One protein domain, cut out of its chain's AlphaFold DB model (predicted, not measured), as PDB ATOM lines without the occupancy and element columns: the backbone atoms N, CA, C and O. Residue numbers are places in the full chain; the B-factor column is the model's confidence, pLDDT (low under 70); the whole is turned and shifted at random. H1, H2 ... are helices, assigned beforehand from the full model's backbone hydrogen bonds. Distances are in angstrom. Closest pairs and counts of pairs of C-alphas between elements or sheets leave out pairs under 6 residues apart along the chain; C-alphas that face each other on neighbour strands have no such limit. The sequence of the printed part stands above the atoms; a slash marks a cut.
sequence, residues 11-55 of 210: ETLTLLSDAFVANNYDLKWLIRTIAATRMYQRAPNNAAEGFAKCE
ATOM      1  N   GLU A  11      -4.027  -7.626 -48.430       85.81
ATOM      2  CA  GLU A  11      -3.605  -6.967 -49.672       85.81
ATOM      3  C   GLU A  11      -3.288  -5.485 -49.440       85.81
ATOM      4  O   GLU A  11      -2.232  -4.990 -49.843       85.81
ATOM      5  N   THR A  12      -4.169  -4.776 -48.724       85.62
ATOM      6  CA  THR A  12      -3.965  -3.350 -48.419       85.62
ATOM      7  C   THR A  12      -2.780  -3.149 -47.478       85.62
ATOM      8  O   THR A  12      -2.018  -2.191 -47.636       85.62
ATOM      9  N   LEU A  13      -2.603  -4.048 -46.504       87.25
ATOM     10  CA  LEU A  13      -1.483  -3.989 -45.568       87.25
ATOM     11  C   LEU A  13      -0.145  -4.222 -46.275       87.25
ATOM     12  O   LEU A  13       0.810  -3.493 -46.011       87.25
ATOM     13  N   THR A  14      -0.087  -5.200 -47.176       91.19
ATOM     14  CA  THR A  14       1.115  -5.509 -47.961       91.19
ATOM     15  C   THR A  14       1.480  -4.330 -48.859       91.19
ATOM     16  O   THR A  14       2.595  -3.827 -48.770       91.19
ATOM     17  N   LEU A  15       0.510  -3.780 -49.603       90.56
ATOM     18  CA  LEU A  15       0.709  -2.596 -50.449       90.56
ATOM     19  C   LEU A  15       1.262  -1.398 -49.657       90.56
ATOM     20  O   LEU A  15       2.211  -0.741 -50.089       90.56
ATOM     21  N   LEU A  16       0.663  -1.094 -48.501       90.00
ATOM     22  CA  LEU A  16       1.122   0.003 -47.645       90.00
ATOM     23  C   LEU A  16       2.511  -0.268 -47.068       90.00
ATOM     24  O   LEU A  16       3.299   0.668 -46.958       90.00
ATOM     25  N   SER A  17       2.815  -1.517 -46.715       91.00
ATOM     26  CA  SER A  17       4.118  -1.907 -46.169       91.00
ATOM     27  C   SER A  17       5.220  -1.768 -47.217       91.00
ATOM     28  O   SER A  17       6.234  -1.126 -46.944       91.00
ATOM     29  N   ASP A  18       4.995  -2.265 -48.433       93.88
ATOM     30  CA  ASP A  18       5.944  -2.155 -49.544       93.88
ATOM     31  C   ASP A  18       6.194  -0.692 -49.913       93.88
ATOM     32  O   ASP A  18       7.338  -0.248 -50.046       93.88
ATOM     33  N   ALA A  19       5.124   0.099 -50.005       92.00
ATOM     34  CA  ALA A  19       5.228   1.522 -50.287       92.00
ATOM     35  C   ALA A  19       5.901   2.294 -49.136       92.00
ATOM     36  O   ALA A  19       6.630   3.253 -49.388       92.00
ATOM     37  N   PHE A  20       5.725   1.875 -47.881       94.38
ATOM     38  CA  PHE A  20       6.403   2.477 -46.732       94.38
ATOM     39  C   PHE A  20       7.912   2.203 -46.742       94.38
ATOM     40  O   PHE A  20       8.699   3.122 -46.503       94.38
ATOM     41  N   VAL A  21       8.326   0.980 -47.092       95.00
ATOM     42  CA  VAL A  21       9.744   0.630 -47.284       95.00
ATOM     43  C   VAL A  21      10.338   1.424 -48.453       95.00
ATOM     44  O   VAL A  21      11.409   2.011 -48.309       95.00
ATOM     45  N   ALA A  22       9.621   1.528 -49.578       94.38
ATOM     46  CA  ALA A  22      10.059   2.302 -50.743       94.38
ATOM     47  C   ALA A  22      10.226   3.806 -50.451       94.38
ATOM     48  O   ALA A  22      11.057   4.469 -51.070       94.38
ATOM     49  N   ASN A  23       9.471   4.345 -49.488       91.56
ATOM     50  CA  ASN A  23       9.572   5.731 -49.025       91.56
ATOM     51  C   ASN A  23      10.509   5.894 -47.809       91.56
ATOM     52  O   ASN A  23      10.368   6.854 -47.051       91.56
ATOM     53  N   ASN A  24      11.469   4.980 -47.608       94.00
ATOM     54  CA  ASN A  24      12.464   5.031 -46.528       94.00
ATOM     55  C   ASN A  24      11.853   5.183 -45.124       94.00
ATOM     56  O   ASN A  24      12.407   5.882 -44.274       94.00
ATOM     57  N   TYR A  25      10.720   4.526 -44.869       92.88
ATOM     58  CA  TYR A  25      10.045   4.548 -43.569       92.88
ATOM     59  C   TYR A  25       9.590   5.957 -43.117       92.88
ATOM     60  O   TYR A  25       9.513   6.239 -41.919       92.88
ATOM     61  N   ASP A  26       9.257   6.856 -44.054       95.00
ATOM     62  CA  ASP A  26       8.741   8.192 -43.727       95.00
ATOM     63  C   ASP A  26       7.306   8.142 -43.164       95.00
ATOM     64  O   ASP A  26       6.314   7.955 -43.876       95.00
ATOM     65  N   LEU A  27       7.187   8.373 -41.854       92.38
ATOM     66  CA  LEU A  27       5.908   8.459 -41.145       92.38
ATOM     67  C   LEU A  27       5.004   9.584 -41.666       92.38
ATOM     68  O   LEU A  27       3.782   9.426 -41.679       92.38
ATOM     69  N   LYS A  28       5.567  10.719 -42.100       93.25
ATOM     70  CA  LYS A  28       4.763  11.836 -42.622       93.25
ATOM     71  C   LYS A  28       4.115  11.459 -43.942       93.25
ATOM     72  O   LYS A  28       2.945  11.777 -44.153       93.25
ATOM     73  N   TRP A  29       4.863  10.786 -44.815       94.62
ATOM     74  CA  TRP A  29       4.321  10.236 -46.050       94.62
ATOM     75  C   TRP A  29       3.200   9.236 -45.752       94.62
ATOM     76  O   TRP A  29       2.107   9.390 -46.290       94.62
ATOM     77  N   LEU A  30       3.420   8.289 -44.831       92.81
ATOM     78  CA  LEU A  30       2.428   7.265 -44.490       92.81
ATOM     79  C   LEU A  30       1.104   7.878 -44.011       92.81
ATOM     80  O   LEU A  30       0.042   7.566 -44.553       92.81
ATOM     81  N   ILE A  31       1.166   8.788 -43.033       92.12
ATOM     82  CA  ILE A  31      -0.023   9.456 -42.484       92.12
ATOM     83  C   ILE A  31      -0.741  10.253 -43.576       92.12
ATOM     84  O   ILE A  31      -1.964  10.171 -43.689       92.12
ATOM     85  N   ARG A  32       0.004  10.995 -44.407       92.94
ATOM     86  CA  ARG A  32      -0.571  11.767 -45.516       92.94
ATOM     87  C   ARG A  32      -1.280  10.863 -46.518       92.94
ATOM     88  O   ARG A  32      -2.391  11.186 -46.920       92.94
ATOM     89  N   THR A  33      -0.663   9.754 -46.910       92.06
ATOM     90  CA  THR A  33      -1.232   8.807 -47.875       92.06
ATOM     91  C   THR A  33      -2.523   8.197 -47.341       92.06
ATOM     92  O   THR A  33      -3.520   8.198 -48.056       92.06
ATOM     93  N   ILE A  34      -2.548   7.767 -46.073       89.88
ATOM     94  CA  ILE A  34      -3.762   7.245 -45.425       89.88
ATOM     95  C   ILE A  34      -4.855   8.322 -45.378       89.88
ATOM     96  O   ILE A  34      -5.981   8.069 -45.807       89.88
ATOM     97  N   ALA A  35      -4.526   9.535 -44.925       89.94
ATOM     98  CA  ALA A  35      -5.478  10.642 -44.816       89.94
ATOM     99  C   ALA A  35      -5.987  11.154 -46.179       89.94
ATOM    100  O   ALA A  35      -7.078  11.721 -46.272       89.94
ATOM    101  N   ALA A  36      -5.219  10.946 -47.251       91.69
ATOM    102  CA  ALA A  36      -5.609  11.265 -48.621       91.69
ATOM    103  C   ALA A  36      -6.540  10.213 -49.251       91.69
ATOM    104  O   ALA A  36      -7.073  10.443 -50.336       91.69
ATOM    105  N   THR A  37      -6.748   9.056 -48.610       88.19
ATOM    106  CA  THR A  37      -7.632   8.020 -49.160       88.19
ATOM    107  C   THR A  37      -9.104   8.421 -49.087       88.19
ATOM    108  O   THR A  37      -9.574   9.019 -48.118       88.19
ATOM    109  N   ARG A  38      -9.878   7.986 -50.089       84.00
ATOM    110  CA  ARG A  38     -11.340   8.156 -50.111       84.00
ATOM    111  C   ARG A  38     -12.026   7.492 -48.915       84.00
ATOM    112  O   ARG A  38     -13.064   7.973 -48.477       84.00
ATOM    113  N   MET A  39     -11.458   6.394 -48.408       78.44
ATOM    114  CA  MET A  39     -11.992   5.688 -47.242       78.44
ATOM    115  C   MET A  39     -11.827   6.501 -45.956       78.44
ATOM    116  O   MET A  39     -12.768   6.563 -45.176       78.44
ATOM    117  N   TYR A  40     -10.682   7.167 -45.759       82.69
ATOM    118  CA  TYR A  40     -10.461   8.023 -44.592       82.69
ATOM    119  C   TYR A  40     -11.320   9.294 -44.622       82.69
ATOM    120  O   TYR A  40     -11.842   9.715 -43.598       82.69
ATOM    121  N   GLN A  41     -11.502   9.893 -45.801       83.44
ATOM    122  CA  GLN A  41     -12.275  11.133 -45.978       83.44
ATOM    123  C   GLN A  41     -13.793  10.922 -46.031       83.44
ATOM    124  O   GLN A  41     -14.549  11.850 -46.326       83.44
ATOM    125  N   ARG A  42     -14.263   9.693 -45.822       79.56
ATOM    126  CA  ARG A  42     -15.676   9.371 -45.973       79.56
ATOM    127  C   ARG A  42     -16.483   9.897 -44.790       79.56
ATOM    128  O   ARG A  42     -16.066   9.775 -43.644       79.56
ATOM    129  N   ALA A  43     -17.680  10.404 -45.073       73.94
ATOM    130  CA  ALA A  43     -18.660  10.692 -44.035       73.94
ATOM    131  C   ALA A  43     -19.057   9.402 -43.279       73.94
ATOM    132  O   ALA A  43     -19.068   8.317 -43.883       73.94
ATOM    133  N   PRO A  44     -19.394   9.502 -41.981       68.94
ATOM    134  CA  PRO A  44     -19.853   8.363 -41.194       68.94
ATOM    135  C   PRO A  44     -21.092   7.738 -41.844       68.94
ATOM    136  O   PRO A  44     -22.056   8.428 -42.175       68.94
ATOM    137  N   ASN A  45     -21.056   6.422 -42.063       70.38
ATOM    138  CA  ASN A  45     -22.171   5.674 -42.637       70.38
ATOM    139  C   ASN A  45     -22.366   4.358 -41.878       70.38
ATOM    140  O   ASN A  45     -21.510   3.472 -41.922       70.38
ATOM    141  N   ASN A  46     -23.515   4.234 -41.216       67.38
ATOM    142  CA  ASN A  46     -23.883   3.069 -40.411       67.38
ATOM    143  C   ASN A  46     -24.330   1.866 -41.263       67.38
ATOM    144  O   ASN A  46     -24.343   0.745 -40.766       67.38
ATOM    145  N   ALA A  47     -24.694   2.087 -42.532       72.38
ATOM    146  CA  ALA A  47     -25.153   1.050 -43.461       72.38
ATOM    147  C   ALA A  47     -24.017   0.434 -44.297       72.38
ATOM    148  O   ALA A  47     -24.262  -0.415 -45.149       72.38
ATOM    149  N   ALA A  48     -22.781   0.893 -44.108       70.25
ATOM    150  CA  ALA A  48     -21.638   0.337 -44.810       70.25
ATOM    151  C   ALA A  48     -21.114  -0.932 -44.125       70.25
ATOM    152  O   ALA A  48     -21.296  -1.116 -42.927       70.25
ATOM    153  N   GLU A  49     -20.417  -1.776 -44.879       69.62
ATOM    154  CA  GLU A  49     -19.802  -2.999 -44.361       69.62
ATOM    155  C   GLU A  49     -18.314  -2.802 -44.020       69.62
ATOM    156  O   GLU A  49     -17.636  -1.907 -44.544       69.62
ATOM    157  N   GLY A  50     -17.800  -3.653 -43.127       72.12
ATOM    158  CA  GLY A  50     -16.389  -3.693 -42.733       72.12
ATOM    159  C   GLY A  50     -15.891  -2.405 -42.064       72.12
ATOM    160  O   GLY A  50     -16.625  -1.733 -41.347       72.12
ATOM    161  N   PHE A  51     -14.634  -2.031 -42.334       66.12
ATOM    162  CA  PHE A  51     -13.968  -0.839 -41.768       66.12
ATOM    163  C   PHE A  51     -14.653   0.490 -42.073       66.12
ATOM    164  O   PHE A  51     -14.322   1.518 -41.488       66.12
ATOM    165  N   ALA A  52     -15.564   0.483 -43.034       67.25
ATOM    166  CA  ALA A  52     -16.265   1.669 -43.447       67.25
ATOM    167  C   ALA A  52     -17.467   1.943 -42.513       67.25
ATOM    168  O   ALA A  52     -17.931   3.082 -42.419       67.25
ATOM    169  N   LYS A  53     -17.973   0.927 -41.805       73.75
ATOM    170  CA  LYS A  53     -19.105   1.070 -40.893       73.75
ATOM    171  C   LYS A  53     -18.753   1.996 -39.729       73.75
ATOM    172  O   LYS A  53     -17.805   1.757 -38.988       73.75
ATOM    173  N   CYS A  54     -19.536   3.056 -39.578       72.38
ATOM    174  CA  CYS A  54     -19.509   3.890 -38.385       72.38
ATOM    175  C   CYS A  54     -20.482   3.276 -37.374       72.38
ATOM    176  O   CYS A  54     -21.697   3.291 -37.573       72.38
ATOM    177  N   GLU A  55     -19.941   2.661 -36.328       74.81
ATOM    178  CA  GLU A  55     -20.726   2.139 -35.212       74.81
ATOM    179  C   GLU A  55     -20.531   3.046 -33.999       74.81
ATOM    180  O   GLU A  55     -19.392   3.436 -33.729       74.81
TER     181      GLU A  55
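This is residues 11 to 55 of the 210 residues of the protein "DUF1553 domain-containing protein" of Planctomycetes bacterium (UniProt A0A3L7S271). Two helices, H1 and H2, make a loose V, joined at its closed end, and from the far end of H2 a long stretch with no named element, residues 36 to 55, runs away and folds back in an open loop. The printed part has 45 residues, with two named helices, H1 then H2, and no named strand. The class is all helix, with 21 of the 45 residues in named elements. The whole is loose, with a radius of gyration of the C-alphas of 12.8 A, and elongated, spanning 38 by 20 by 14 A.

H1, residues 11 to 22, begins at C-alpha 11 (-3.605, -6.967, -49.672) and is 16.5 A long. H2, residues 27 to 35, is 12.2 A long and ends at C-alpha 35 (-5.478, 10.642, -44.816).

A tight link of 4 residues joins H1 to H2. The two are close but not clearly touching; their closest C-alphas, Phe 20 and Leu 30, are 6.6 A apart. They run opposite ways at a shallow tilt of 34 degrees, only just short of steep. In H1 and H2 every O i to N i+4 pair is within hydrogen-bond range.

The C-alphas farthest apart, those of Asn 24 and Ala 47, are 38.0 A apart. The printed part has no cut. Mean pLDDT of the printed part is 84.5; residues 44, 46, 49 and 51 to 52 are under 70.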